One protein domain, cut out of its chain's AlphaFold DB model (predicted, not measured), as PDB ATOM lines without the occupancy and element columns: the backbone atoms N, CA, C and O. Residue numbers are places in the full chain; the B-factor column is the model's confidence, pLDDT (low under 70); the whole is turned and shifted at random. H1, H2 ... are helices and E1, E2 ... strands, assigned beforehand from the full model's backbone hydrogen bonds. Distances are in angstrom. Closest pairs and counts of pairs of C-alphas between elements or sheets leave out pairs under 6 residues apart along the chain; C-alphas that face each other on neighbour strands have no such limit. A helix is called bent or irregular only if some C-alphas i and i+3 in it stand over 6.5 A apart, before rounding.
ATOM      1  N   ARG A   5      17.129  48.013 -22.840       87.31
ATOM      2  CA  ARG A   5      18.341  47.904 -22.022       87.31
ATOM      3  C   ARG A   5      18.163  46.864 -20.929       87.31
ATOM      4  O   ARG A   5      17.095  46.770 -20.336       87.31
ATOM      5  N   ILE A   6      19.221  46.106 -20.673       91.31
ATOM      6  CA  ILE A   6      19.299  45.208 -19.521       91.31
ATOM      7  C   ILE A   6      19.561  46.075 -18.294       91.31
ATOM      8  O   ILE A   6      20.392  46.979 -18.365       91.31
ATOM      9  N   THR A   7      18.867  45.839 -17.185       90.75
ATOM     10  CA  THR A   7      18.942  46.698 -15.998       90.75
ATOM     11  C   THR A   7      19.213  45.913 -14.722       90.75
ATOM     12  O   THR A   7      18.778  44.773 -14.567       90.75
ATOM     13  N   SER A   8      19.943  46.543 -13.806       91.31
ATOM     14  CA  SER A   8      20.172  46.075 -12.442       91.31
ATOM     15  C   SER A   8      20.166  47.279 -11.511       91.31
ATOM     16  O   SER A   8      20.878  48.250 -11.754       91.31
ATOM     17  N   THR A   9      19.382  47.216 -10.438       90.31
ATOM     18  CA  THR A   9      19.410  48.202  -9.349       90.31
ATOM     19  C   THR A   9      19.727  47.476  -8.059       90.31
ATOM     20  O   THR A   9      19.121  46.443  -7.784       90.31
ATOM     21  N   LEU A  10      20.662  48.003  -7.277       91.81
ATOM     22  CA  LEU A  10      21.058  47.397  -6.013       91.81
ATOM     23  C   LEU A  10      21.373  48.463  -4.967       91.81
ATOM     24  O   LEU A  10      21.855  49.551  -5.287       91.81
ATOM     25  N   THR A  11      21.131  48.110  -3.709       91.62
ATOM     26  CA  THR A  11      21.666  48.834  -2.558       91.62
ATOM     27  C   THR A  11      23.031  48.239  -2.239       91.62
ATOM     28  O   THR A  11      23.128  47.065  -1.888       91.62
ATOM     29  N   PHE A  12      24.085  49.025  -2.423       91.94
ATOM     30  CA  PHE A  12      25.465  48.612  -2.228       91.94
ATOM     31  C   PHE A  12      25.898  48.961  -0.808       91.94
ATOM     32  O   PHE A  12      25.813  50.122  -0.403       91.94
ATOM     33  N   ASP A  13      26.334  47.958  -0.052       91.50
ATOM     34  CA  ASP A  13      26.739  48.074   1.347       91.50
ATOM     35  C   ASP A  13      28.224  47.715   1.539       91.50
ATOM     36  O   ASP A  13      28.948  47.404   0.590       91.50
ATOM     37  N   GLU A  14      28.700  47.772   2.784       89.19
ATOM     38  CA  GLU A  14      30.092  47.452   3.123       89.19
ATOM     39  C   GLU A  14      30.490  46.012   2.766       89.19
ATOM     40  O   GLU A  14      31.616  45.787   2.329       89.19
ATOM     41  N   LYS A  15      29.577  45.041   2.874       89.38
ATOM     42  CA  LYS A  15      29.883  43.634   2.570       89.38
ATOM     43  C   LYS A  15      30.037  43.402   1.071       89.38
ATOM     44  O   LYS A  15      30.944  42.690   0.644       89.38
ATOM     45  N   LEU A  16      29.169  44.011   0.265       91.75
ATOM     46  CA  LEU A  16      29.290  43.977  -1.189       91.75
ATOM     47  C   LEU A  16      30.536  44.732  -1.658       91.75
ATOM     48  O   LEU A  16      31.193  44.291  -2.600       91.75
ATOM     49  N   PHE A  17      30.907  45.815  -0.969       90.00
ATOM     50  CA  PHE A  17      32.164  46.523  -1.198       90.00
ATOM     51  C   PHE A  17      33.387  45.633  -0.915       90.00
ATOM     52  O   PHE A  17      34.274  45.543  -1.764       90.00
ATOM     53  N   GLU A  18      33.416  44.930   0.225       86.81
ATOM     54  CA  GLU A  18      34.439  43.922   0.561       86.81
ATOM     55  C   GLU A  18      34.582  42.864  -0.522       86.81
ATOM     56  O   GLU A  18      35.684  42.609  -1.006       86.81
ATOM     57  N   GLU A  19      33.468  42.282  -0.946       89.06
ATOM     58  CA  GLU A  19      33.455  41.247  -1.969       89.06
ATOM     59  C   GLU A  19      33.954  41.754  -3.332       89.06
ATOM     60  O   GLU A  19      34.758  41.087  -3.992       89.06
ATOM     61  N   TYR A  20      33.499  42.939  -3.739       88.75
ATOM     62  CA  TYR A  20      33.886  43.575  -4.994       88.75
ATOM     63  C   TYR A  20      35.381  43.900  -5.027       88.75
ATOM     64  O   TYR A  20      36.072  43.455  -5.947       88.75
ATOM     65  N   PHE A  21      35.903  44.615  -4.025       84.94
ATOM     66  CA  PHE A  21      37.321  44.986  -3.984       84.94
ATOM     67  C   PHE A  21      38.217  43.761  -3.840       84.94
ATOM     68  O   PHE A  21      39.175  43.604  -4.600       84.94
ATOM     69  N   ALA A  22      37.842  42.814  -2.974       80.12
ATOM     70  CA  ALA A  22      38.575  41.565  -2.834       80.12
ATOM     71  C   ALA A  22      38.618  40.749  -4.129       80.12
ATOM     72  O   ALA A  22      39.528  39.941  -4.276       80.12
ATOM     73  N   GLY A  23      37.654  40.902  -5.046       80.94
ATOM     74  CA  GLY A  23      37.680  40.300  -6.380       80.94
ATOM     75  C   GLY A  23      38.466  41.128  -7.402       80.94
ATOM     76  O   GLY A  23      39.281  40.578  -8.147       80.94
ATOM     77  N   LYS A  24      38.255  42.449  -7.418       83.12
ATOM     78  CA  LYS A  24      38.889  43.407  -8.336       83.12
ATOM     79  C   LYS A  24      40.410  43.460  -8.167       83.12
ATOM     80  O   LYS A  24      41.124  43.575  -9.168       83.12
ATOM     81  N   ASP A  25      40.902  43.337  -6.937       78.81
ATOM     82  CA  ASP A  25      42.324  43.464  -6.610       78.81
ATOM     83  C   ASP A  25      43.122  42.163  -6.757       78.81
ATOM     84  O   ASP A  25      44.340  42.230  -6.910       78.81
ATOM     85  N   ARG A  26      42.487  40.979  -6.816       75.44
ATOM     86  CA  ARG A  26      43.235  39.699  -6.871       75.44
ATOM     87  C   ARG A  26      44.279  39.638  -7.979       75.44
ATOM     88  O   ARG A  26      45.393  39.227  -7.684       75.44
ATOM     89  N   PRO A  27      43.984  40.006  -9.241       75.44
ATOM     90  CA  PRO A  27      44.971  39.870 -10.311       75.44
ATOM     91  C   PRO A  27      46.176  40.791 -10.110       75.44
ATOM     92  O   PRO A  27      47.303  40.397 -10.400       75.44
ATOM     93  N   LEU A  28      45.935  41.985  -9.566       74.19
ATOM     94  CA  LEU A  28      46.985  42.932  -9.218       74.19
ATOM     95  C   LEU A  28      47.843  42.390  -8.073       74.19
ATOM     96  O   LEU A  28      49.058  42.320  -8.198       74.19
ATOM     97  N   ASN A  29      47.196  41.912  -7.014       74.50
ATOM     98  CA  ASN A  29      47.868  41.304  -5.874       74.50
ATOM     99  C   ASN A  29      48.732  40.117  -6.296       74.50
ATOM    100  O   ASN A  29      49.863  40.003  -5.845       74.50
ATOM    101  N   ARG A  30      48.240  39.260  -7.205       75.12
ATOM    102  CA  ARG A  30      49.033  38.145  -7.744       75.12
ATOM    103  C   ARG A  30      50.271  38.630  -8.478       75.12
ATOM    104  O   ARG A  30      51.347  38.080  -8.273       75.12
ATOM    105  N   ARG A  31      50.111  39.639  -9.338       76.19
ATOM    106  CA  ARG A  31      51.213  40.216 -10.113       76.19
ATOM    107  C   ARG A  31      52.266  40.823  -9.194       76.19
ATOM    108  O   ARG A  31      53.442  40.498  -9.325       76.19
ATOM    109  N   ASP A  32      51.843  41.679  -8.275       74.69
ATOM    110  CA  ASP A  32      52.748  42.415  -7.401       74.69
ATOM    111  C   ASP A  32      53.429  41.450  -6.414       74.69
ATOM    112  O   ASP A  32      54.651  41.482  -6.281       74.69
ATOM    113  N   ALA A  33      52.689  40.503  -5.821       76.75
ATOM    114  CA  ALA A  33      53.259  39.469  -4.955       76.75
ATOM    115  C   ALA A  33      54.258  38.566  -5.695       76.75
ATOM    116  O   ALA A  33      55.313  38.251  -5.147       76.75
ATOM    117  N   LEU A  34      53.980  38.184  -6.948       81.06
ATOM    118  CA  LEU A  34      54.921  37.421  -7.775       81.06
ATOM    119  C   LEU A  34      56.227  38.198  -7.977       81.06
ATOM    120  O   LEU A  34      57.314  37.643  -7.847       81.06
ATOM    121  N   ILE A  35      56.114  39.489  -8.270       77.62
ATOM    122  CA  ILE A  35      57.245  40.383  -8.510       77.62
ATOM    123  C   ILE A  35      58.111  40.538  -7.258       77.62
ATOM    124  O   ILE A  35      59.331  40.371  -7.343       77.62
ATOM    125  N   PHE A  36      57.498  40.777  -6.098       76.62
ATOM    126  CA  PHE A  36      58.225  40.823  -4.829       76.62
ATOM    127  C   PHE A  36      58.864  39.473  -4.492       76.62
ATOM    128  O   PHE A  36      60.039  39.434  -4.138       76.62
ATOM    129  N   SER A  37      58.154  38.365  -4.723       82.00
ATOM    130  CA  SER A  37      58.681  37.011  -4.499       82.00
ATOM    131  C   SER A  37      59.911  36.710  -5.352       82.00
ATOM    132  O   SER A  37      60.843  36.069  -4.879       82.00
ATOM    133  N   ILE A  38      59.948  37.169  -6.606       84.62
ATOM    134  CA  ILE A  38      61.137  37.015  -7.457       84.62
ATOM    135  C   ILE A  38      62.323  37.777  -6.850       84.62
ATOM    136  O   ILE A  38      63.425  37.234  -6.781       84.62
ATOM    137  N   GLY A  39      62.099  39.007  -6.375       83.75
ATOM    138  CA  GLY A  39      63.125  39.804  -5.697       83.75
ATOM    139  C   GLY A  39      63.653  39.136  -4.426       83.75
ATOM    140  O   GLY A  39      64.864  38.960  -4.281       83.75
ATOM    141  N   ASP A  40      62.753  38.694  -3.548       84.62
ATOM    142  CA  ASP A  40      63.104  37.989  -2.310       84.62
ATOM    143  C   ASP A  40      63.806  36.657  -2.598       84.62
ATOM    144  O   ASP A  40      64.770  36.302  -1.923       84.62
ATOM    145  N   GLY A  41      63.391  35.944  -3.647       86.88
ATOM    146  CA  GLY A  41      64.017  34.703  -4.093       86.88
ATOM    147  C   GLY A  41      65.452  34.908  -4.572       86.88
ATOM    148  O   GLY A  41      66.335  34.123  -4.221       86.88
ATOM    149  N   LEU A  42      65.715  35.987  -5.318       88.25
ATOM    150  CA  LEU A  42      67.071  36.364  -5.723       88.25
ATOM    151  C   LEU A  42      67.938  36.728  -4.511       88.25
ATOM    152  O   LEU A  42      69.063  36.237  -4.402       88.25
ATOM    153  N   LEU A  43      67.419  37.537  -3.581       86.75
ATOM    154  CA  LEU A  43      68.132  37.914  -2.355       86.75
ATOM    155  C   LEU A  43      68.446  36.698  -1.479       86.75
ATOM    156  O   LEU A  43      69.578  36.545  -1.017       86.75
ATOM    157  N   PHE A  44      67.467  35.812  -1.290       87.56
ATOM    158  CA  PHE A  44      67.636  34.577  -0.533       87.56
ATOM    159  C   PHE A  44      68.643  33.643  -1.208       87.56
ATOM    160  O   PHE A  44      69.505  33.084  -0.534       87.56
ATOM    161  N   GLY A  45      68.589  33.520  -2.537       86.31
ATOM    162  CA  GLY A  45      69.543  32.739  -3.319       86.31
ATOM    163  C   GLY A  45      70.975  33.257  -3.183       86.31
ATOM    164  O   GLY A  45      71.877  32.469  -2.910       86.31
ATOM    165  N   ILE A  46      71.189  34.572  -3.307       86.25
ATOM    166  CA  ILE A  46      72.504  35.202  -3.107       86.25
ATOM    167  C   ILE A  46      73.005  34.949  -1.685       86.25
ATOM    168  O   ILE A  46      74.142  34.520  -1.513       86.25
ATOM    169  N   TRP A  47      72.162  35.176  -0.673       85.44
ATOM    170  CA  TRP A  47      72.512  34.933   0.726       85.44
ATOM    171  C   TRP A  47      72.901  33.468   0.967       85.44
ATOM    172  O   TRP A  47      73.980  33.194   1.488       85.44
ATOM    173  N   PHE A  48      72.079  32.520   0.515       85.06
ATOM    174  CA  PHE A  48      72.303  31.087   0.702       85.06
ATOM    175  C   PHE A  48      73.590  30.608   0.015       85.06
ATOM    176  O   PHE A  48      74.440  29.975   0.646       85.06
ATOM    177  N   TRP A  49      73.779  30.955  -1.262       81.50
ATOM    178  CA  TRP A  49      74.964  30.552  -2.020       81.50
ATOM    179  C   TRP A  49      76.238  31.261  -1.557       81.50
ATOM    180  O   TRP A  49      77.298  30.640  -1.573       81.50
ATOM    181  N   ALA A  50      76.157  32.509  -1.084       78.19
ATOM    182  CA  ALA A  50      77.298  33.185  -0.472       78.19
ATOM    183  C   ALA A  50      77.745  32.488   0.826       78.19
ATOM    184  O   ALA A  50      78.941  32.352   1.074       78.19
ATOM    185  N   GLY A  51      76.791  31.990   1.619       79.94
ATOM    186  CA  GLY A  51      77.067  31.166   2.796       79.94
ATOM    187  C   GLY A  51      77.833  29.889   2.461       79.94
ATOM    188  O   GLY A  51      78.851  29.594   3.083       79.94
ATOM    189  N   ILE A  52      77.361  29.166   1.440       78.38
ATOM    190  CA  ILE A  52      77.911  27.866   1.031       78.38
ATOM    191  C   ILE A  52      79.265  28.001   0.326       78.38
ATOM    192  O   ILE A  52      80.206  27.297   0.677       78.38
ATOM    193  N   LEU A  53      79.382  28.879  -0.676       75.94
ATOM    194  CA  LEU A  53      80.566  28.938  -1.546       75.94
ATOM    195  C   LEU A  53      81.776  29.586  -0.874       75.94
ATOM    196  O   LEU A  53      82.910  29.228  -1.181       75.94
ATOM    197  N   PHE A  54      81.548  30.526   0.040       74.56
ATOM    198  CA  PHE A  54      82.626  31.259   0.705       74.56
ATOM    199  C   PHE A  54      82.839  30.822   2.160       74.56
ATOM    200  O   PHE A  54      83.614  31.463   2.866       74.56
ATOM    201  N   ASN A  55      82.168  29.750   2.620       68.75
ATOM    202  CA  ASN A  55      82.155  29.318   4.026       68.75
ATOM    203  C   ASN A  55      81.903  30.495   4.989       68.75
ATOM    204  O   ASN A  55      82.538  30.610   6.043       68.75
ATOM    205  N   PHE A  56      81.005  31.413   4.612       69.06
ATOM    206  CA  PHE A  56      80.684  32.564   5.448       69.06
ATOM    207  C   PHE A  56      80.023  32.069   6.730       69.06
ATOM    208  O   PHE A  56      78.914  31.534   6.715       69.06
ATOM    209  N   ASN A  57      80.690  32.281   7.860       71.94
ATOM    210  CA  ASN A  57      80.097  32.014   9.158       71.94
ATOM    211  C   ASN A  57      79.164  33.183   9.493       71.94
ATOM    212  O   ASN A  57      79.603  34.225   9.986       71.94
ATOM    213  N   PHE A  58      77.886  33.056   9.125       74.19
ATOM    214  CA  PHE A  58      76.909  34.113   9.357       74.19
ATOM    215  C   PHE A  58      76.823  34.431  10.848       74.19
ATOM    216  O   PHE A  58      76.533  33.567  11.677       74.19
ATOM    217  N   ASN A  59      77.041  35.700  11.186       81.50
ATOM    218  CA  ASN A  59      76.712  36.199  12.512       81.50
ATOM    219  C   ASN A  59      75.183  36.161  12.730       81.50
ATOM    220  O   ASN A  59      74.405  35.923  11.803       81.50
ATOM    221  N   LEU A  60      74.741  36.429  13.959       83.38
ATOM    222  CA  LEU A  60      73.319  36.413  14.323       83.38
ATOM    223  C   LEU A  60      72.448  37.267  13.379       83.38
ATOM    224  O   LEU A  60      71.353  36.853  13.011       83.38
ATOM    225  N   MET A  61      72.949  38.425  12.934       82.56
ATOM    226  CA  MET A  61      72.228  39.308  12.009       82.56
ATOM    227  C   MET A  61      72.076  38.708  10.608       82.56
ATOM    228  O   MET A  61      71.027  38.871   9.991       82.56
ATOM    229  N   GLY A  62      73.082  37.976  10.122       82.50
ATOM    230  CA  GLY A  62      73.005  37.249   8.854       82.50
ATOM    231  C   GLY A  62      71.929  36.164   8.872       82.50
ATOM    232  O   GLY A  62      71.188  36.027   7.902       82.50
ATOM    233  N   TRP A  63      71.784  35.447   9.989       85.19
ATOM    234  CA  TRP A  63      70.715  34.460  10.167       85.19
ATOM    235  C   TRP A  63      69.329  35.095  10.277       85.19
ATOM    236  O   TRP A  63      68.393  34.621   9.636       85.19
ATOM    237  N   ILE A  64      69.197  36.189  11.036       87.81
ATOM    238  CA  ILE A  64      67.937  36.943  11.128       87.81
ATOM    239  C   ILE A  64      67.509  37.425   9.738       87.81
ATOM    240  O   ILE A  64      66.354  37.241   9.364       87.81
ATOM    241  N   PHE A  65      68.436  37.982   8.954       86.75
ATOM    242  CA  PHE A  65      68.164  38.398   7.578       86.75
ATOM    243  C   PHE A  65      67.657  37.233   6.719       86.75
ATOM    244  O   PHE A  65      66.594  37.349   6.114       86.75
ATOM    245  N   GLY A  66      68.362  36.095   6.718       85.56
ATOM    246  CA  GLY A  66      67.956  34.913   5.953       85.56
ATOM    247  C   GLY A  66      66.557  34.413   6.323       85.56
ATOM    248  O   GLY A  66      65.754  34.125   5.438       85.56
ATOM    249  N   ILE A  67      66.223  34.377   7.618       88.94
ATOM    250  CA  ILE A  67      64.891  33.977   8.098       88.94
ATOM    251  C   ILE A  67      63.816  34.969   7.644       88.94
ATOM    252  O   ILE A  67      62.767  34.548   7.164       88.94
ATOM    253  N   VAL A  68      64.063  36.276   7.778       88.56
ATOM    254  CA  VAL A  68      63.100  37.317   7.387       88.56
ATOM    255  C   VAL A  68      62.821  37.266   5.885       88.56
ATOM    256  O   VAL A  68      61.658  37.247   5.492       88.56
ATOM    257  N   VAL A  69      63.863  37.183   5.054       86.75
ATOM    258  CA  VAL A  69      63.714  37.103   3.591       86.75
ATOM    259  C   VAL A  69      63.080  35.774   3.173       86.75
ATOM    260  O   VAL A  69      62.206  35.758   2.313       86.75
ATOM    261  N   GLY A  70      63.447  34.658   3.812       86.31
ATOM    262  CA  GLY A  70      62.830  33.357   3.550       86.31
ATOM    263  C   GLY A  70      61.335  33.329   3.890       86.31
ATOM    264  O   GLY A  70      60.532  32.818   3.111       86.31
ATOM    265  N   LEU A  71      60.936  33.924   5.019       87.38
ATOM    266  CA  LEU A  71      59.524  34.082   5.380       87.38
ATOM    267  C   LEU A  71      58.787  34.996   4.395       87.38
ATOM    268  O   LEU A  71      57.685  34.648   3.973       87.38
ATOM    269  N   ALA A  72      59.390  36.124   4.008       84.81
ATOM    270  CA  ALA A  72      58.824  37.036   3.015       84.81
ATOM    271  C   ALA A  72      58.596  36.335   1.667       84.81
ATOM    272  O   ALA A  72      57.504  36.429   1.114       84.81
ATOM    273  N   LEU A  73      59.555  35.520   1.215       86.44
ATOM    274  CA  LEU A  73      59.443  34.714   0.001       86.44
ATOM    275  C   LEU A  73      58.276  33.720   0.061       86.44
ATOM    276  O   LEU A  73      57.478  33.641  -0.870       86.44
ATOM    277  N   VAL A  74      58.158  32.951   1.151       85.31
ATOM    278  CA  VAL A  74      57.073  31.964   1.303       85.31
ATOM    279  C   VAL A  74      55.708  32.652   1.323       85.31
ATOM    280  O   VAL A  74      54.777  32.190   0.660       85.31
ATOM    281  N   LEU A  75      55.592  33.763   2.055       83.50
ATOM    282  CA  LEU A  75      54.367  34.559   2.106       83.50
ATOM    283  C   LEU A  75      54.035  35.156   0.734       83.50
ATOM    284  O   LEU A  75      52.903  35.018   0.281       83.50
ATOM    285  N   GLY A  76      55.018  35.725   0.037       79.44
ATOM    286  CA  GLY A  76      54.846  36.281  -1.300       79.44
ATOM    287  C   GLY A  76      54.383  35.234  -2.317       79.44
ATOM    288  O   GLY A  76      53.456  35.492  -3.081       79.44
ATOM    289  N   ILE A  77      54.947  34.020  -2.290       82.19
ATOM    290  CA  ILE A  77      54.515  32.924  -3.173       82.19
ATOM    291  C   ILE A  77      53.072  32.516  -2.851       82.19
ATOM    292  O   ILE A  77      52.264  32.318  -3.761       82.19
ATOM    293  N   ALA A  78      52.717  32.413  -1.568       81.81
ATOM    294  CA  ALA A  78      51.351  32.101  -1.155       81.81
ATOM    295  C   ALA A  78      50.351  33.185  -1.608       81.81
ATOM    296  O   ALA A  78      49.267  32.862  -2.109       81.81
ATOM    297  N   GLU A  79      50.718  34.462  -1.502       80.12
ATOM    298  CA  GLU A  79      49.927  35.591  -2.005       80.12
ATOM    299  C   GLU A  79      49.839  35.596  -3.539       80.12
ATOM    300  O   GLU A  79      48.764  35.833  -4.090       80.12
ATOM    301  N   ALA A  80      50.915  35.243  -4.247       76.94
ATOM    302  CA  ALA A  80      50.934  35.134  -5.705       76.94
ATOM    303  C   ALA A  80      50.015  34.014  -6.224       76.94
ATOM    304  O   ALA A  80      49.335  34.178  -7.240       76.94
ATOM    305  N   LEU A  81      49.950  32.883  -5.516       76.12
ATOM    306  CA  LEU A  81      49.083  31.756  -5.871       76.12
ATOM    307  C   LEU A  81      47.611  32.054  -5.568       76.12
ATOM    308  O   LEU A  81      46.726  31.825  -6.396       76.12
ATOM    309  N   THR A  82      47.329  32.583  -4.379       72.44
ATOM    310  CA  THR A  82      45.949  32.823  -3.940       72.44
ATOM    311  C   THR A  82      45.366  34.090  -4.571       72.44
ATOM    312  O   THR A  82      44.200  34.111  -4.975       72.44
ATOM    313  N   GLY A  83      46.174  35.137  -4.743       60.94
ATOM    314  CA  GLY A  83      45.729  36.505  -5.029       60.94
ATOM    315  C   GLY A  83      45.027  37.178  -3.854       60.94
ATOM    316  O   GLY A  83      44.517  38.290  -3.998       60.94
ATOM    317  N   ALA A  84      44.967  36.500  -2.707       61.09
ATOM    318  CA  ALA A  84      44.497  37.075  -1.468       61.09
ATOM    319  C   ALA A  84      45.687  37.792  -0.836       61.09
ATOM    320  O   ALA A  84      46.614  37.156  -0.352       61.09
ATOM    321  N   THR A  85      45.664  39.119  -0.850       56.66
ATOM    322  CA  THR A  85      46.521  39.914   0.031       56.66
ATOM    323  C   THR A  85      46.152  39.574   1.462       56.66
ATOM    324  O   THR A  85      45.066  39.937   1.924       56.66
ATOM    325  N   ILE A  86      47.051  38.887   2.164       49.12
ATOM    326  CA  ILE A  86      46.908  38.619   3.598       49.12
ATOM    327  C   ILE A  86      47.028  39.950   4.365       49.12
ATOM    328  O   ILE A  86      46.466  40.115   5.448       49.12
ATOM    329  N   PHE A  87      47.668  40.949   3.747       48.72
ATOM    330  CA  PHE A  87      47.902  42.272   4.305       48.72
ATOM    331  C   PHE A  87      47.311  43.380   3.431       48.72
ATOM    332  O   PHE A  87      48.041  44.095   2.754       48.72
ATOM    333  N   TRP A  88      45.993  43.602   3.483       53.41
ATOM    334  CA  TRP A  88      45.468  44.927   3.134       53.41
ATOM    335  C   TRP A  88      45.549  45.814   4.382       53.41
ATOM    336  O   TRP A  88      44.832  45.564   5.359       53.41
ATOM    337  N   PRO A  89      46.414  46.845   4.429       57.06
ATOM    338  CA  PRO A  89      46.504  47.702   5.600       57.06
ATOM    339  C   PRO A  89      45.135  48.323   5.886       57.06
ATOM    340  O   PRO A  89      44.559  48.985   5.020       57.06
ATOM    341  N   ARG A  90      44.636  48.192   7.126       59.84
ATOM    342  CA  ARG A  90      43.346  48.777   7.558       59.84
ATOM    343  C   ARG A  90      43.192  50.257   7.173       59.84
ATOM    344  O   ARG A  90      42.085  50.730   6.942       59.84
ATOM    345  N   ARG A  91      44.303  51.002   7.104       57.47
ATOM    346  CA  ARG A  91      44.327  52.411   6.675       57.47
ATOM    347  C   ARG A  91      44.039  52.598   5.184       57.47
ATOM    348  O   ARG A  91      43.336  53.546   4.851       57.47
ATOM    349  N   LEU A  92      44.570  51.735   4.314       68.00
ATOM    350  CA  LEU A  92      44.272  51.773   2.879       68.00
ATOM    351  C   LEU A  92      42.817  51.370   2.650       68.00
ATOM    352  O   LEU A  92      42.081  52.131   2.038       68.00
ATOM    353  N   TRP A  93      42.371  50.290   3.302       76.38
ATOM    354  CA  TRP A  93      40.969  49.860   3.291       76.38
ATOM    355  C   TRP A  93      40.006  50.999   3.643       76.38
ATOM    356  O   TRP A  93      39.101  51.332   2.882       76.38
ATOM    357  N   ARG A  94      40.252  51.672   4.777       78.81
ATOM    358  CA  ARG A  94      39.407  52.776   5.242       78.81
ATOM    359  C   ARG A  94      39.366  53.937   4.250       78.81
ATOM    360  O   ARG A  94      38.310  54.547   4.119       78.81
ATOM    361  N   LYS A  95      40.486  54.261   3.594       82.69
ATOM    362  CA  LYS A  95      40.555  55.340   2.597       82.69
ATOM    363  C   LYS A  95      39.787  54.977   1.329       82.69
ATOM    364  O   LYS A  95      38.978  55.790   0.894       82.69
ATOM    365  N   THR A  96      40.002  53.783   0.784       81.56
ATOM    366  CA  THR A  96      39.325  53.310  -0.431       81.56
ATOM    367  C   THR A  96      37.817  53.191  -0.200       81.56
ATOM    368  O   THR A  96      37.038  53.722  -0.989       81.56
ATOM    369  N   TYR A  97      37.405  52.638   0.949       86.38
ATOM    370  CA  TYR A  97      36.011  52.636   1.404       86.38
ATOM    371  C   TYR A  97      35.431  54.049   1.437       86.38
ATOM    372  O   TYR A  97      34.397  54.315   0.831       86.38
ATOM    373  N   THR A  98      36.120  54.988   2.102       87.56
ATOM    374  CA  THR A  98      35.617  56.359   2.201       87.56
ATOM    375  C   THR A  98      35.436  56.993   0.825       87.56
ATOM    376  O   THR A  98      34.383  57.555   0.543       87.56
ATOM    377  N   ARG A  99      36.462  56.903  -0.029       86.69
ATOM    378  CA  ARG A  99      36.469  57.513  -1.365       86.69
ATOM    379  C   ARG A  99      35.342  56.980  -2.235       86.69
ATOM    380  O   ARG A  99      34.654  57.773  -2.864       86.69
ATOM    381  N   PHE A 100      35.143  55.665  -2.236       87.38
ATOM    382  CA  PHE A 100      34.100  55.034  -3.032       87.38
ATOM    383  C   PHE A 100      32.713  55.538  -2.634       87.38
ATOM    384  O   PHE A 100      31.987  56.056  -3.474       87.38
ATOM    385  N   PHE A 101      32.346  55.444  -1.358       88.88
ATOM    386  CA  PHE A 101      31.001  55.820  -0.923       88.88
ATOM    387  C   PHE A 101      30.745  57.327  -1.024       88.88
ATOM    388  O   PHE A 101      29.657  57.719  -1.434       88.88
ATOM    389  N   VAL A 102      31.740  58.171  -0.733       87.19
ATOM    390  CA  VAL A 102      31.609  59.630  -0.905       87.19
ATOM    391  C   VAL A 102      31.406  60.001  -2.372       87.19
ATOM    392  O   VAL A 102      30.564  60.845  -2.671       87.19
ATOM    393  N   ARG A 103      32.126  59.344  -3.292       85.12
ATOM    394  CA  ARG A 103      31.925  59.517  -4.738       85.12
ATOM    395  C   ARG A 103      30.510  59.128  -5.165       85.12
ATOM    396  O   ARG A 103      29.915  59.812  -5.982       85.12
ATOM    397  N   HIS A 104      29.946  58.095  -4.546       86.44
ATOM    398  CA  HIS A 104      28.583  57.624  -4.797       86.44
ATOM    399  C   HIS A 104      27.530  58.289  -3.893       86.44
ATOM    400  O   HIS A 104      26.523  57.670  -3.552       86.44
ATOM    401  N   GLY A 105      27.771  59.539  -3.486       81.69
ATOM    402  CA  GLY A 105      26.768  60.387  -2.846       81.69
ATOM    403  C   GLY A 105      26.573  60.192  -1.343       81.69
ATOM    404  O   GLY A 105      25.674  60.810  -0.780       81.69
ATOM    405  N   VAL A 106      27.388  59.382  -0.663       85.25
ATOM    406  CA  VAL A 106      27.287  59.235   0.798       85.25
ATOM    407  C   VAL A 106      27.987  60.380   1.518       85.25
ATOM    408  O   VAL A 106      29.064  60.833   1.119       85.25
ATOM    409  N   ASP A 107      27.387  60.852   2.607       81.69
ATOM    410  CA  ASP A 107      27.993  61.890   3.425       81.69
ATOM    411  C   ASP A 107      29.159  61.374   4.280       81.69
ATOM    412  O   ASP A 107      29.041  60.371   4.982       81.69
ATOM    413  N   SER A 108      30.294  62.076   4.231       81.69
ATOM    414  CA  SER A 108      31.513  61.670   4.939       81.69
ATOM    415  C   SER A 108      31.396  61.814   6.451       81.69
ATOM    416  O   SER A 108      32.134  61.147   7.181       81.69
ATOM    417  N   ASP A 109      30.474  62.664   6.895       83.62
ATOM    418  CA  ASP A 109      30.232  62.967   8.303       83.62
ATOM    419  C   ASP A 109      29.183  62.025   8.916       83.62
ATOM    420  O   ASP A 109      29.046  61.947  10.139       83.62
ATOM    421  N   ALA A 110      28.478  61.248   8.082       82.50
ATOM    422  CA  ALA A 110      27.515  60.263   8.545       82.50
ATOM    423  C   ALA A 110      28.211  59.087   9.260       82.50
ATOM    424  O   ALA A 110      29.273  58.619   8.823       82.50
ATOM    425  N   PRO A 111      27.608  58.535  10.329       83.56
ATOM    426  CA  PRO A 111      28.128  57.339  10.972       83.56
ATOM    427  C   PRO A 111      28.069  56.140  10.017       83.56
ATOM    428  O   PRO A 111      27.128  55.969   9.247       83.56
ATOM    429  N   ARG A 112      29.102  55.298  10.076       83.38
ATOM    430  CA  ARG A 112      29.173  54.025   9.342       83.38
ATOM    431  C   ARG A 112      28.306  52.958  10.027       83.38
ATOM    432  O   ARG A 112      28.148  53.039  11.247       83.38
ATOM    433  N   PRO A 113      27.826  51.928   9.306       86.56
ATOM    434  CA  PRO A 113      28.125  51.570   7.913       86.56
ATOM    435  C   PRO A 113      27.382  52.427   6.883       86.56
ATOM    436  O   PRO A 113      26.252  52.853   7.100       86.56
ATOM    437  N   TRP A 114      28.039  52.672   5.752       89.31
ATOM    438  CA  TRP A 114      27.495  53.429   4.629       89.31
ATOM    439  C   TRP A 114      26.857  52.525   3.578       89.31
ATOM    440  O   TRP A 114      27.281  51.386   3.374       89.31
ATOM    441  N   THR A 115      25.848  53.065   2.897       88.94
ATOM    442  CA  THR A 115      25.139  52.402   1.800       88.94
ATOM    443  C   THR A 115      24.854  53.397   0.683       88.94
ATOM    444  O   THR A 115      24.482  54.533   0.975       88.94
ATOM    445  N   CYS A 116      24.951  52.977  -0.577       88.81
ATOM    446  CA  CYS A 116      24.541  53.780  -1.734       88.81
ATOM    447  C   CYS A 116      23.657  52.964  -2.688       88.81
ATOM    448  O   CYS A 116      23.656  51.736  -2.650       88.81
ATOM    449  N   THR A 117      22.867  53.628  -3.535       90.19
ATOM    450  CA  THR A 117      22.076  52.942  -4.572       90.19
ATOM    451  C   THR A 117      22.798  53.039  -5.906       90.19
ATOM    452  O   THR A 117      23.037  54.145  -6.391       90.19
ATOM    453  N   LEU A 118      23.099  51.888  -6.508       90.50
ATOM    454  CA  LEU A 118      23.720  51.785  -7.826       90.50
ATOM    455  C   LEU A 118      22.707  51.248  -8.834       90.50
ATOM    456  O   LEU A 118      21.985  50.282  -8.568       90.50
ATOM    457  N   ARG A 119      22.662  51.873 -10.006       90.62
ATOM    458  CA  ARG A 119      21.836  51.470 -11.143       90.62
ATOM    459  C   ARG A 119      22.721  51.285 -12.360       90.62
ATOM    460  O   ARG A 119      23.277  52.252 -12.869       90.62
ATOM    461  N   SER A 120      22.798  50.059 -12.847       92.12
ATOM    462  CA  SER A 120      23.593  49.703 -14.016       92.12
ATOM    463  C   SER A 120      22.683  49.270 -15.155       92.12
ATOM    464  O   SER A 120      21.705  48.538 -14.964       92.12
ATOM    465  N   HIS A 121      23.016  49.719 -16.357       91.81
ATOM    466  CA  HIS A 121      22.285  49.446 -17.576       91.81
ATOM    467  C   HIS A 121      23.240  48.983 -18.669       91.81
ATOM    468  O   HIS A 121      24.171  49.693 -19.030       91.81
ATOM    469  N   ALA A 122      22.983  47.817 -19.250       91.81
ATOM    470  CA  ALA A 122      23.703  47.340 -20.423       91.81
ATOM    471  C   ALA A 122      22.808  47.495 -21.659       91.81
ATOM    472  O   ALA A 122      21.804  46.798 -21.826       91.81
ATOM    473  N   GLY A 123      23.163  48.448 -22.519       89.69
ATOM    474  CA  GLY A 123      22.502  48.692 -23.796       89.69
ATOM    475  C   GLY A 123      23.181  47.953 -24.956       89.69
ATOM    476  O   GLY A 123      24.154  47.218 -24.760       89.69
ATOM    477  N   PRO A 124      22.704  48.147 -26.197       87.25
ATOM    478  CA  PRO A 124      23.302  47.532 -27.383       87.25
ATOM    479  C   PRO A 124      24.747  47.966 -27.655       87.25
ATOM    480  O   PRO A 124      25.549  47.144 -28.101       87.25
ATOM    481  N   ASN A 125      25.081  49.231 -27.387       87.88
ATOM    482  CA  ASN A 125      26.359  49.840 -27.787       87.88
ATOM    483  C   ASN A 125      27.203  50.341 -26.608       87.88
ATOM    484  O   ASN A 125      28.393  50.606 -26.771       87.88
ATOM    485  N   GLN A 126      26.593  50.478 -25.433       90.62
ATOM    486  CA  GLN A 126      27.203  51.111 -24.274       90.62
ATOM    487  C   GLN A 126      26.649  50.538 -22.972       90.62
ATOM    488  O   GLN A 126      25.595  49.891 -22.964       90.62
ATOM    489  N   VAL A 127      27.364  50.808 -21.890       91.88
ATOM    490  CA  VAL A 127      26.973  50.525 -20.516       91.88
ATOM    491  C   VAL A 127      26.813  51.858 -19.799       91.88
ATOM    492  O   VAL A 127      27.734  52.673 -19.778       91.88
ATOM    493  N   GLU A 128      25.636  52.086 -19.234       90.38
ATOM    494  CA  GLU A 128      25.342  53.260 -18.419       90.38
ATOM    495  C   GLU A 128      25.322  52.843 -16.956       90.38
ATOM    496  O   GLU A 128      24.731  51.830 -16.587       90.38
ATOM    497  N   MET A 129      25.947  53.641 -16.112       88.88
ATOM    498  CA  MET A 129      25.890  53.515 -14.668       88.88
ATOM    499  C   MET A 129      25.309  54.798 -14.123       88.88
ATOM    500  O   MET A 129      25.589  55.879 -14.631       88.88
ATOM    501  N   SER A 130      24.496  54.687 -13.091       85.81
ATOM    502  CA  SER A 130      24.007  55.847 -12.381       85.81
ATOM    503  C   SER A 130      23.932  55.585 -10.894       85.81
ATOM    504  O   SER A 130      23.622  54.477 -10.452       85.81
ATOM    505  N   TYR A 131      24.228  56.620 -10.130       85.50
ATOM    506  CA  TYR A 131      24.162  56.607  -8.680       85.50
ATOM    507  C   TYR A 131      23.481  57.878  -8.199       85.50
ATOM    508  O   TYR A 131      23.435  58.895  -8.897       85.50
ATOM    509  N   LEU A 132      22.891  57.783  -7.012       79.38
ATOM    510  CA  LEU A 132      22.239  58.912  -6.372       79.38
ATOM    511  C   LEU A 132      23.301  59.762  -5.667       79.38
ATOM    512  O   LEU A 132      24.044  59.244  -4.838       79.38
ATOM    513  N   THR A 133      23.382  61.045  -6.004       77.06
ATOM    514  CA  THR A 133      24.295  61.996  -5.362       77.06
ATOM    515  C   THR A 133      23.726  62.514  -4.040       77.06
ATOM    516  O   THR A 133      22.552  62.303  -3.721       77.06
ATOM    517  N   LYS A 134      24.555  63.250  -3.285       70.56
ATOM    518  CA  LYS A 134      24.160  63.923  -2.035       70.56
ATOM    519  C   LYS A 134      22.946  64.844  -2.213       70.56
ATOM    520  O   LYS A 134      22.103  64.915  -1.325       70.56
ATOM    521  N   ASP A 135      22.830  65.487  -3.374       72.00
ATOM    522  CA  ASP A 135      21.768  66.456  -3.676       72.00
ATOM    523  C   ASP A 135      20.471  65.783  -4.168       72.00
ATOM    524  O   ASP A 135      19.524  66.453  -4.581       72.00
ATOM    525  N   GLY A 136      20.422  64.445  -4.166       70.88
ATOM    526  CA  GLY A 136      19.292  63.667  -4.677       70.88
ATOM    527  C   GLY A 136      19.193  63.647  -6.206       70.88
ATOM    528  O   GLY A 136      18.213  63.133  -6.748       70.88
ATOM    529  N   SER A 137      20.194  64.181  -6.914       77.06
ATOM    530  CA  SER A 137      20.302  64.080  -8.369       77.06
ATOM    531  C   SER A 137      20.924  62.738  -8.775       77.06
ATOM    532  O   SER A 137      21.642  62.105  -8.002       77.06
ATOM    533  N   PHE A 138      20.630  62.270  -9.989       76.81
ATOM    534  CA  PHE A 138      21.311  61.105 -10.553       76.81
ATOM    535  C   PHE A 138      22.474  61.571 -11.416       76.81
ATOM    536  O   PHE A 138      22.265  62.257 -12.418       76.81
ATOM    537  N   GLU A 139      23.680  61.147 -11.065       80.38
ATOM    538  CA  GLU A 139      24.812  61.215 -11.982       80.38
ATOM    539  C   GLU A 139      24.777  59.985 -12.884       80.38
ATOM    540  O   GLU A 139      24.571  58.868 -12.411       80.38
ATOM    541  N   VAL A 140      24.916  60.199 -14.195       83.94
ATOM    542  CA  VAL A 140      24.895  59.137 -15.207       83.94
ATOM    543  C   VAL A 140      26.237  59.116 -15.912       83.94
ATOM    544  O   VAL A 140      26.621  60.077 -16.576       83.94
ATOM    545  N   LEU A 141      26.928  57.991 -15.805       85.19
ATOM    546  CA  LEU A 141      28.182  57.737 -16.479       85.19
ATOM    547  C   LEU A 141      27.970  56.714 -17.589       85.19
ATOM    548  O   LEU A 141      27.472  55.617 -17.358       85.19
ATOM    549  N   ASN A 142      28.362  57.071 -18.806       87.94
ATOM    550  CA  ASN A 142      28.159  56.241 -19.982       87.94
ATOM    551  C   ASN A 142      29.506  55.799 -20.568       87.94
ATOM    552  O   ASN A 142      30.377  56.627 -20.848       87.94
ATOM    553  N   GLN A 143      29.691  54.492 -20.740       89.44
ATOM    554  CA  GLN A 143      30.937  53.892 -21.206       89.44
ATOM    555  C   GLN A 143      30.703  52.947 -22.386       89.44
ATOM    556  O   GLN A 143      29.777  52.141 -22.408       89.44
ATOM    557  N   SER A 144      31.590  53.010 -23.378       89.81
ATOM    558  CA  SER A 144      31.616  52.035 -24.472       89.81
ATOM    559  C   SER A 144      32.107  50.674 -23.978       89.81
ATOM    560  O   SER A 144      33.005  50.618 -23.140       89.81
ATOM    561  N   TYR A 145      31.613  49.584 -24.579       89.06
ATOM    562  CA  TYR A 145      32.088  48.228 -24.276       89.06
ATOM    563  C   TYR A 145      33.601  48.039 -24.461       89.06
ATOM    564  O   TYR A 145      34.190  47.218 -23.769       89.06
ATOM    565  N   LYS A 146      34.233  48.843 -25.329       89.19
ATOM    566  CA  LYS A 146      35.689  48.851 -25.558       89.19
ATOM    567  C   LYS A 146      36.513  49.204 -24.323       89.19
ATOM    568  O   LYS A 146      37.711  48.960 -24.301       89.19
ATOM    569  N   LYS A 147      35.897  49.861 -23.336       88.25
ATOM    570  CA  LYS A 147      36.577  50.241 -22.100       88.25
ATOM    571  C   LYS A 147      36.675  49.086 -21.111       88.25
ATOM    572  O   LYS A 147      37.458  49.213 -20.184       88.25
ATOM    573  N   PHE A 148      35.916  48.003 -21.269       90.25
ATOM    574  CA  PHE A 148      35.951  46.881 -20.330       90.25
ATOM    575  C   PHE A 148      36.937  45.811 -20.793       90.25
ATOM    576  O   PHE A 148      36.948  45.433 -21.957       90.25
ATOM    577  N   ASP A 149      37.740  45.320 -19.857       88.06
ATOM    578  CA  ASP A 149      38.782  44.312 -20.078       88.06
ATOM    579  C   ASP A 149      38.256  42.898 -19.832       88.06
ATOM    580  O   ASP A 149      38.505  41.965 -20.592       88.06
ATOM    581  N   ARG A 150      37.500  42.726 -18.742       89.31
ATOM    582  CA  ARG A 150      37.055  41.407 -18.279       89.31
ATOM    583  C   ARG A 150      35.778  41.471 -17.457       89.31
ATOM    584  O   ARG A 150      35.393  42.518 -16.941       89.31
ATOM    585  N   ILE A 151      35.164  40.305 -17.278       92.75
ATOM    586  CA  ILE A 151      34.003  40.109 -16.409       92.75
ATOM    587  C   ILE A 151      34.476  39.434 -15.120       92.75
ATOM    588  O   ILE A 151      35.058  38.351 -15.154       92.75
ATOM    589  N   LEU A 152      34.223  40.073 -13.981       92.50
ATOM    590  CA  LEU A 152      34.411  39.505 -12.652       92.50
ATOM    591  C   LEU A 152      33.061  39.000 -12.141       92.50
ATOM    592  O   LEU A 152      32.120  39.775 -12.002       92.50
ATOM    593  N   VAL A 153      32.977  37.713 -11.820       92.50
ATOM    594  CA  VAL A 153      31.796  37.122 -11.184       92.50
ATOM    595  C   VAL A 153      32.146  36.780  -9.744       92.50
ATOM    596  O   VAL A 153      33.091  36.033  -9.485       92.50
ATOM    597  N   THR A 154      31.394  37.339  -8.807       91.31
ATOM    598  CA  THR A 154      31.521  37.067  -7.376       91.31
ATOM    599  C   THR A 154      30.299  36.287  -6.878       91.31
ATOM    600  O   THR A 154      29.475  35.808  -7.664       91.31
ATOM    601  N   LYS A 155      30.169  36.100  -5.563       91.31
ATOM    602  CA  LYS A 155      29.022  35.404  -4.975       91.31
ATOM    603  C   LYS A 155      27.711  36.144  -5.266       91.31
ATOM    604  O   LYS A 155      26.737  35.489  -5.618       91.31
ATOM    605  N   HIS A 156      27.707  37.473  -5.180       94.31
ATOM    606  CA  HIS A 156      26.506  38.296  -5.349       94.31
ATOM    607  C   HIS A 156      26.571  39.263  -6.535       94.31
ATOM    608  O   HIS A 156      25.534  39.787  -6.928       94.31
ATOM    609  N   LEU A 157      27.741  39.500  -7.131       95.31
ATOM    610  CA  LEU A 157      27.918  40.535  -8.150       95.31
ATOM    611  C   LEU A 157      28.430  39.954  -9.470       95.31
ATOM    612  O   LEU A 157      29.215  39.006  -9.499       95.31
ATOM    613  N   ILE A 158      28.000  40.559 -10.572       95.50
ATOM    614  CA  ILE A 158      28.654  40.466 -11.878       95.50
ATOM    615  C   ILE A 158      29.169  41.862 -12.192       95.50
ATOM    616  O   ILE A 158      28.398  42.817 -12.221       95.50
ATOM    617  N   VAL A 159      30.473  41.989 -12.401       94.56
ATOM    618  CA  VAL A 159      31.134  43.278 -12.574       94.56
ATOM    619  C   VAL A 159      31.885  43.308 -13.895       94.56
ATOM    620  O   VAL A 159      32.695  42.425 -14.176       94.56
ATOM    621  N   LEU A 160      31.635  44.334 -14.704       94.00
ATOM    622  CA  LEU A 160      32.430  44.619 -15.895       94.00
ATOM    623  C   LEU A 160      33.598  45.496 -15.462       94.00
ATOM    624  O   LEU A 160      33.401  46.652 -15.089       94.00
ATOM    625  N   ILE A 161      34.795  44.915 -15.464       90.44
ATOM    626  CA  ILE A 161      36.010  45.584 -15.012       90.44
ATOM    627  C   ILE A 161      36.548  46.431 -16.153       90.44
ATOM    628  O   ILE A 161      36.856  45.911 -17.230       90.44
ATOM    629  N   THR A 162      36.667  47.726 -15.904       88.00
ATOM    630  CA  THR A 162      37.255  48.678 -16.839       88.00
ATOM    631  C   THR A 162      38.744  48.379 -17.006       88.00
ATOM    632  O   THR A 162      39.460  48.107 -16.039       88.00
ATOM    633  N   HIS A 163      39.207  48.386 -18.254       82.00
ATOM    634  CA  HIS A 163      40.608  48.240 -18.601       82.00
ATOM    635  C   HIS A 163      41.406  49.370 -17.970       82.00
ATOM    636  O   HIS A 163      41.063  50.547 -18.093       82.00
ATOM    637  N   PHE A 164      42.487  48.993 -17.301       73.38
ATOM    638  CA  PHE A 164      43.378  49.934 -16.666       73.38
ATOM    639  C   PHE A 164      44.811  49.421 -16.780       73.38
ATOM    640  O   PHE A 164      45.123  48.333 -16.287       73.38
ATOM    641  N   ASP A 165      45.671  50.213 -17.417       67.31
ATOM    642  CA  ASP A 165      47.091  49.909 -17.543       67.31
ATOM    643  C   ASP A 165      47.858  50.520 -16.365       67.31
ATOM    644  O   ASP A 165      47.922  51.735 -16.194       67.31
ATOM    645  N   LEU A 166      48.419  49.653 -15.522       63.97
ATOM    646  CA  LEU A 166      49.262  50.055 -14.392       63.97
ATOM    647  C   LEU A 166      50.730  50.247 -14.792       63.97
ATOM    648  O   LEU A 166      51.526  50.656 -13.951       63.97
ATOM    649  N   GLY A 167      51.109  49.911 -16.030       62.88
ATOM    650  CA  GLY A 167      52.500  49.876 -16.464       62.88
ATOM    651  C   GLY A 167      53.334  48.806 -15.746       62.88
ATOM    652  O   GLY A 167      52.814  47.913 -15.059       62.88
ATOM    653  N   SER A 168      54.655  48.886 -15.926       60.50
ATOM    654  CA  SER A 168      55.620  48.018 -15.245       60.50
ATOM    655  C   SER A 168      55.919  48.551 -13.840       60.50
ATOM    656  O   SER A 168      56.349  49.697 -13.710       60.50
ATOM    657  N   PRO A 169      55.797  47.735 -12.779       60.09
ATOM    658  CA  PRO A 169      56.159  48.162 -11.426       60.09
ATOM    659  C   PRO A 169      57.677  48.334 -11.238       60.09
ATOM    660  O   PRO A 169      58.109  48.885 -10.229       60.09
ATOM    661  N   PHE A 170      58.491  47.885 -12.202       59.00
ATOM    662  CA  PHE A 170      59.948  48.054 -12.213       59.00
ATOM    663  C   PHE A 170      60.415  49.270 -13.016       59.00
ATOM    664  O   PHE A 170      61.619  49.446 -13.208       59.00
ATOM    665  N   ASP A 171      59.500  50.106 -13.507       62.06
ATOM    666  CA  ASP A 171      59.875  51.355 -14.163       62.06
ATOM    667  C   ASP A 171      60.289  52.402 -13.110       62.06
ATOM    668  O   ASP A 171      59.599  53.377 -12.811       62.06
ATOM    669  N   PHE A 172      61.431  52.146 -12.464       50.75
ATOM    670  CA  PHE A 172      61.959  52.937 -11.348       50.75
ATOM    671  C   PHE A 172      62.334  54.370 -11.741       50.75
ATOM    672  O   PHE A 172      62.499  55.216 -10.862       50.75
ATOM    673  N   TRP A 173      62.463  54.642 -13.041       53.03
ATOM    674  CA  TRP A 173      62.807  55.959 -13.571       53.03
ATOM    675  C   TRP A 173      61.648  56.956 -13.461       53.03
ATOM    676  O   TRP A 173      61.886  58.159 -13.476       53.03
ATOM    677  N   HIS A 174      60.418  56.471 -13.257       55.88
ATOM    678  CA  HIS A 174      59.221  57.294 -13.118       55.88
ATOM    679  C   HIS A 174      58.392  56.847 -11.907       55.88
ATOM    680  O   HIS A 174      57.231  56.500 -12.037       55.88
ATOM    681  N   ARG A 175      58.958  56.845 -10.693       48.62
ATOM    682  CA  ARG A 175      58.240  56.429  -9.462       48.62
ATOM    683  C   ARG A 175      56.865  57.096  -9.252       48.62
ATOM    684  O   ARG A 175      56.006  56.499  -8.603       48.62
ATOM    685  N   ASP A 176      56.650  58.283  -9.818       52.09
ATOM    686  CA  ASP A 176      55.367  58.989  -9.778       52.09
ATOM    687  C   ASP A 176      54.282  58.348 -10.667       52.09
ATOM    688  O   ASP A 176      53.099  58.564 -10.415       52.09
ATOM    689  N   THR A 177      54.611  57.527 -11.672       62.75
ATOM    690  CA  THR A 177      53.597  56.948 -12.575       62.75
ATOM    691  C   THR A 177      52.793  55.835 -11.917       62.75
ATOM    692  O   THR A 177      51.577  55.818 -12.069       62.75
ATOM    693  N   TYR A 178      53.409  54.947 -11.130       62.12
ATOM    694  CA  TYR A 178      52.699  53.787 -10.569       62.12
ATOM    695  C   TYR A 178      51.699  54.158  -9.465       62.12
ATOM    696  O   TYR A 178      50.562  53.686  -9.457       62.12
ATOM    697  N   ALA A 179      52.099  55.021  -8.524       65.44
ATOM    698  CA  ALA A 179      51.224  55.448  -7.432       65.44
ATOM    699  C   ALA A 179      50.055  56.310  -7.938       65.44
ATOM    700  O   ALA A 179      48.928  56.150  -7.464       65.44
ATOM    701  N   ASN A 180      50.310  57.174  -8.926       68.50
ATOM    702  CA  ASN A 180      49.260  57.949  -9.582       68.50
ATOM    703  C   ASN A 180      48.346  57.043 -10.419       68.50
ATOM    704  O   ASN A 180      47.132  57.152 -10.295       68.50
ATOM    705  N   ALA A 181      48.891  56.057 -11.139       69.94
ATOM    706  CA  ALA A 181      48.088  55.068 -11.854       69.94
ATOM    707  C   ALA A 181      47.196  54.244 -10.903       69.94
ATOM    708  O   ALA A 181      46.026  54.011 -11.183       69.94
ATOM    709  N   LEU A 182      47.680  53.852  -9.722       69.69
ATOM    710  CA  LEU A 182      46.828  53.203  -8.717       69.69
ATOM    711  C   LEU A 182      45.678  54.106  -8.247       69.69
ATOM    712  O   LEU A 182      44.563  53.618  -8.052       69.69
ATOM    713  N   ALA A 183      45.925  55.408  -8.082       68.00
ATOM    714  CA  ALA A 183      44.884  56.371  -7.731       68.00
ATOM    715  C   ALA A 183      43.871  56.565  -8.876       68.00
ATOM    716  O   ALA A 183      42.665  56.574  -8.628       68.00
ATOM    717  N   ASP A 184      44.340  56.632 -10.123       69.81
ATOM    718  CA  ASP A 184      43.491  56.722 -11.316       69.81
ATOM    719  C   ASP A 184      42.643  55.456 -11.498       69.81
ATOM    720  O   ASP A 184      41.465  55.527 -11.852       69.81
ATOM    721  N   ARG A 185      43.186  54.282 -11.159       72.88
ATOM    722  CA  ARG A 185      42.439  53.019 -11.125       72.88
ATOM    723  C   ARG A 185      41.313  53.049 -10.100       72.88
ATOM    724  O   ARG A 185      40.217  52.574 -10.394       72.88
ATOM    725  N   GLU A 186      41.553  53.580  -8.902       68.06
ATOM    726  CA  GLU A 186      40.478  53.771  -7.920       68.06
ATOM    727  C   GLU A 186      39.391  54.711  -8.464       68.06
ATOM    728  O   GLU A 186      38.219  54.533  -8.131       68.06
ATOM    729  N   ALA A 187      39.760  55.671  -9.318       69.25
ATOM    730  CA  ALA A 187      38.839  56.594  -9.978       69.25
ATOM    731  C   ALA A 187      38.081  55.980 -11.170       69.25
ATOM    732  O   ALA A 187      37.009  56.476 -11.513       69.25
ATOM    733  N   THR A 188      38.578  54.896 -11.780       78.44
ATOM    734  CA  THR A 188      37.837  54.196 -12.841       78.44
ATOM    735  C   THR A 188      36.558  53.548 -12.316       78.44
ATOM    736  O   THR A 188      36.567  52.816 -11.321       78.44
ATOM    737  N   GLU A 189      35.453  53.816 -13.011       83.31
ATOM    738  CA  GLU A 189      34.152  53.233 -12.698       83.31
ATOM    739  C   GLU A 189      33.962  51.906 -13.426       83.31
ATOM    740  O   GLU A 189      34.092  51.842 -14.652       83.31
ATOM    741  N   ASP A 190      33.624  50.872 -12.657       89.88
ATOM    742  CA  ASP A 190      33.250  49.547 -13.147       89.88
ATOM    743  C   ASP A 190      31.734  49.387 -13.108       89.88
ATOM    744  O   ASP A 190      31.075  49.865 -12.184       89.88
ATOM    745  N   ALA A 191      31.176  48.633 -14.054       91.56
ATOM    746  CA  ALA A 191      29.738  48.398 -14.082       91.56
ATOM    747  C   ALA A 191      29.347  47.206 -13.213       91.56
ATOM    748  O   ALA A 191      29.681  46.066 -13.532       91.56
ATOM    749  N   ILE A 192      28.618  47.475 -12.127       93.31
ATOM    750  CA  ILE A 192      28.244  46.486 -11.110       93.31
ATOM    751  C   ILE A 192      26.785  46.063 -11.295       93.31
ATOM    752  O   ILE A 192      25.874  46.891 -11.274       93.31
ATOM    753  N   PHE A 193      26.554  44.762 -11.434       93.94
ATOM    754  CA  PHE A 193      25.238  44.146 -11.561       93.94
ATOM    755  C   PHE A 193      25.015  43.168 -10.408       93.94
ATOM    756  O   PHE A 193      25.931  42.446 -10.012       93.94
ATOM    757  N   LEU A 194      23.798  43.137  -9.869       94.38
ATOM    758  CA  LEU A 194      23.410  42.218  -8.803       94.38
ATOM    759  C   LEU A 194      22.916  40.908  -9.421       94.38
ATOM    760  O   LEU A 194      22.036  40.901 -10.284       94.38
ATOM    761  N   ARG A 195      23.509  39.799  -8.983       93.56
ATOM    762  CA  ARG A 195      23.187  38.455  -9.471       93.56
ATOM    763  C   ARG A 195      21.758  38.069  -9.126       93.56
ATOM    764  O   ARG A 195      21.264  38.391  -8.047       93.56
ATOM    765  N   GLY A 196      21.094  37.375 -10.046       89.12
ATOM    766  CA  GLY A 196      19.706  36.934  -9.872       89.12
ATOM    767  C   GLY A 196      18.648  38.047  -9.873       89.12
ATOM    768  O   GLY A 196      17.462  37.739  -9.817       89.12
ATOM    769  N   SER A 197      19.034  39.324  -9.975       90.25
ATOM    770  CA  SER A 197      18.109  40.461 -10.087       90.25
ATOM    771  C   SER A 197      18.296  41.252 -11.385       90.25
ATOM    772  O   SER A 197      17.918  42.423 -11.471       90.25
ATOM    773  N   ILE A 198      18.923  40.639 -12.390       91.75
ATOM    774  CA  ILE A 198      19.139  41.255 -13.696       91.75
ATOM    775  C   ILE A 198      17.861  41.124 -14.514       91.75
ATOM    776  O   ILE A 198      17.301  40.041 -14.670       91.75
ATOM    777  N   THR A 199      17.403  42.247 -15.051       93.06
ATOM    778  CA  THR A 199      16.203  42.306 -15.881       93.06
ATOM    779  C   THR A 199      16.607  42.542 -17.331       93.06
ATOM    780  O   THR A 199      17.325  43.496 -17.624       93.06
ATOM    781  N   GLY A 200      16.166  41.668 -18.233       89.94
ATOM    782  CA  GLY A 200      16.422  41.725 -19.667       89.94
ATOM    783  C   GLY A 200      15.754  42.912 -20.365       89.94
ATOM    784  O   GLY A 200      14.983  43.673 -19.782       89.94
ATOM    785  N   MET A 201      16.042  43.056 -21.659       86.56
ATOM    786  CA  MET A 201      15.505  44.137 -22.499       86.56
ATOM    787  C   MET A 201      13.977  44.102 -22.659       86.56
ATOM    788  O   MET A 201      13.374  45.111 -23.016       86.56
ATOM    789  N   ASP A 202      13.361  42.948 -22.412       87.50
ATOM    790  CA  ASP A 202      11.919  42.706 -22.426       87.50
ATOM    791  C   ASP A 202      11.273  42.852 -21.036       87.50
ATOM    792  O   ASP A 202      10.122  42.462 -20.843       87.50
ATOM    793  N   ASN A 203      12.004  43.417 -20.068       84.56
ATOM    794  CA  ASN A 203      11.613  43.558 -18.666       84.56
ATOM    795  C   ASN A 203      11.363  42.231 -17.924       84.56
ATOM    796  O   ASN A 203      10.731  42.233 -16.866       84.56
ATOM    797  N   LYS A 204      11.859  41.100 -18.436       89.94
ATOM    798  CA  LYS A 204      11.786  39.807 -17.741       89.94
ATOM    799  C   LYS A 204      13.093  39.483 -17.021       89.94
ATOM    800  O   LYS A 204      14.141  39.991 -17.420       89.94
ATOM    801  N   PRO A 205      13.068  38.636 -15.978       90.88
ATOM    802  CA  PRO A 205      14.292  38.136 -15.363       90.88
ATOM    803  C   PRO A 205      15.199  37.483 -16.410       90.88
ATOM    804  O   PRO A 205      14.749  36.639 -17.186       90.88
ATOM    805  N   LEU A 206      16.465  37.889 -16.431       92.56
ATOM    806  CA  LEU A 206      17.504  37.331 -17.291       92.56
ATOM    807  C   LEU A 206      18.430  36.464 -16.437       92.56
ATOM    808  O   LEU A 206      18.792  36.859 -15.328       92.56
ATOM    809  N   SER A 207      18.821  35.294 -16.942       94.00
ATOM    810  CA  SER A 207      19.779  34.450 -16.229       94.00
ATOM    811  C   SER A 207      21.166  35.108 -16.188       94.00
ATOM    812  O   SER A 207      21.550  35.845 -17.102       94.00
ATOM    813  N   ASP A 208      21.936  34.825 -15.133       93.12
ATOM    814  CA  ASP A 208      23.322  35.294 -15.011       93.12
ATOM    815  C   ASP A 208      24.161  34.853 -16.231       93.12
ATOM    816  O   ASP A 208      24.955  35.630 -16.757       93.12
ATOM    817  N   GLU A 209      23.958  33.621 -16.711       93.94
ATOM    818  CA  GLU A 209      24.678  33.041 -17.853       93.94
ATOM    819  C   GLU A 209      24.353  33.763 -19.164       93.94
ATOM    820  O   GLU A 209      25.267  34.145 -19.900       93.94
ATOM    821  N   ASP A 210      23.070  34.020 -19.431       93.50
ATOM    822  CA  ASP A 210      22.638  34.752 -20.625       93.50
ATOM    823  C   ASP A 210      23.146  36.193 -20.604       93.50
ATOM    824  O   ASP A 210      23.576  36.727 -21.633       93.50
ATOM    825  N   PHE A 211      23.137  36.824 -19.425       94.62
ATOM    826  CA  PHE A 211      23.705  38.150 -19.247       94.62
ATOM    827  C   PHE A 211      25.204  38.155 -19.552       94.62
ATOM    828  O   PHE A 211      25.647  38.936 -20.397       94.62
ATOM    829  N   ILE A 212      25.976  37.257 -18.931       94.75
ATOM    830  CA  ILE A 212      27.426  37.130 -19.144       94.75
ATOM    831  C   ILE A 212      27.731  36.849 -20.620       94.75
ATOM    832  O   ILE A 212      28.618  37.480 -21.194       94.75
ATOM    833  N   ALA A 213      26.974  35.965 -21.272       94.06
ATOM    834  CA  ALA A 213      27.135  35.672 -22.693       94.06
ATOM    835  C   ALA A 213      26.791  36.879 -23.584       94.06
ATOM    836  O   ALA A 213      27.401  37.081 -24.642       94.06
ATOM    837  N   TYR A 214      25.813  37.697 -23.192       93.12
ATOM    838  CA  TYR A 214      25.479  38.936 -23.888       93.12
ATOM    839  C   TYR A 214      26.614  39.965 -23.784       93.12
ATOM    840  O   TYR A 214      27.130  40.396 -24.819       93.12
ATOM    841  N   VAL A 215      27.040  40.325 -22.568       93.25
ATOM    842  CA  VAL A 215      28.094  41.338 -22.373       93.25
ATOM    843  C   VAL A 215      29.465  40.839 -22.833       93.25
ATOM    844  O   VAL A 215      30.211  41.592 -23.455       93.25
ATOM    845  N   GLY A 216      29.778  39.556 -22.646       91.50
ATOM    846  CA  GLY A 216      31.048  38.954 -23.056       91.50
ATOM    847  C   GLY A 216      31.251  38.989 -24.570       91.50
ATOM    848  O   GLY A 216      32.338  39.316 -25.047       91.50
ATOM    849  N   ARG A 217      30.187  38.768 -25.356       91.19
ATOM    850  CA  ARG A 217      30.223  38.947 -26.821       91.19
ATOM    851  C   ARG A 217      30.432  40.400 -27.242       91.19
ATOM    852  O   ARG A 217      30.910  40.640 -28.344       91.19
ATOM    853  N   LYS A 218      30.035  41.372 -26.420       89.88
ATOM    854  CA  LYS A 218      30.215  42.801 -26.715       89.88
ATOM    855  C   LYS A 218      31.625  43.273 -26.385       89.88
ATOM    856  O   LYS A 218      32.184  44.032 -27.166       89.88
ATOM    857  N   ILE A 219      32.185  42.780 -25.282       88.19
ATOM    858  CA  ILE A 219      33.566  43.052 -24.874       88.19
ATOM    859  C   ILE A 219      34.547  42.429 -25.881       88.19
ATOM    860  O   ILE A 219      35.388  43.130 -26.413       88.19
TER     861      ILE A 219
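What this domain is: This is residues 5 to 219 of the 222 residues of an uncharacterized protein of Atopobium minutum 10063974 (UniProt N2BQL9). Picture a head of two small sheets from which a long helical hairpin, H2 and H3, reaches away as an arm that makes most of the length. In the head, E7, an edge strand of the smaller sheet, crosses over E1, E2 and E3 of the twisted larger sheet, while H1 and H6 cover opposite faces of the smaller sheet; H4 grazes the larger sheet, and H5 is a shorter second arm, with residues 171 to 176 sticking out. The printed part has 215 residues with six named helices and seven named strands, in the order E1 H1 H2 H3 H4 E2 E3 E4 E5 E6 H5 E7 H6, a mixed class of helices and strands. The sheets run E1 E2 E3 E4 and E5 E6 E7, both antiparallel. The whole is loose and elongated, with a radius of gyration of the C-alphas of 22.0 A and spans of 76 by 42 by 33 A.

How they stand to each other: Begin at the larger sheet, with E1, residues 6 to 12, beside E2, residues 116 to 122; there N 8 and O 120 are 2.9 A apart, within hydrogen-bond range. E3, residues 126 to 132, has N 130 at 2.7 A from O 119 of E2, and E4, residues 138 to 144, has N 141 at 2.8 A from O 129 of E3. E2, E3 and E4 form a meander, each strand the antiparallel neighbour of the one before. Now look at E7, residues 191 to 194: the closest C-alphas of E1 and E7, those of Ser 8 and Phe 193, are 5.5 A apart, and the closest of E2 and E7, those of Ser 120 and Ala 191, 6.3 A. E7 is the neighbour of E6, residues 157 to 162, with N 158 and O 193 at 2.9 A; E6 forms a hairpin with E5, residues 148 to 153, where N 152 and O 159 are 2.8 A apart. H6, residues 208 to 219, is on this smaller sheet at a height of 9.7 A, over E5 and E6 and along the strands, at 12 degrees to E5 on the local plane. H1, residues 14 to 24, is on the opposite face at a height of 10.3 A, slantwise to the strands, at 47 degrees to E6 on the local plane. Farther out, H2, residues 26 to 53, and H3, residues 60 to 82, touch as a hairpin, closest at the C-alphas of Arg 30 and Ala 80, 4.1 A, with a shallow tilt of 31 degrees, opposite ways. H4, residues 90 to 103, only grazes the larger sheet with its residues 100 to 103. H5, residues 172 to 187, and H4 are close but not clearly touching, their closest C-alphas being those of Thr 96 and Glu 186, 7.6 A. H2 and H5 are apart. In H1, H2, H3, H4 and H6 every O i to N i+4 pair is within hydrogen-bond range; in H5, 8 of 12 are.

Where its parts are: Find C-alpha 6 at (19.299, 45.208, -19.521), where E1 begins; it runs 18.7 A, E2 19.8 A, E3 20.1 A and E4 19.5 A. Find C-alpha 26 at (43.235, 39.699, -6.871); from there H2 runs 39.2 A to C-alpha 53 at (80.566, 28.938, -1.546), and H3 comes back over 33.1 A. H4 measures 19.9 A and H5 23.4 A; H5 is irregular, with C-alphas 173 and 176 8.9 A apart. H6 ends at C-alpha 219, (33.566, 43.052, -24.874).

The domain as a whole: The C-alphas farthest apart are those of Asn 55 and Asp 202, 76.2 A. The printed part has no cut. The links H4 to E2, residues 104 to 115, and E7 to H6, residues 195 to 207, are long. The mean pLDDT of the printed part is 81.9, and 34 residues are under 70: residues 55 to 56, 83 to 92, 165 to 184 and 186 to 187.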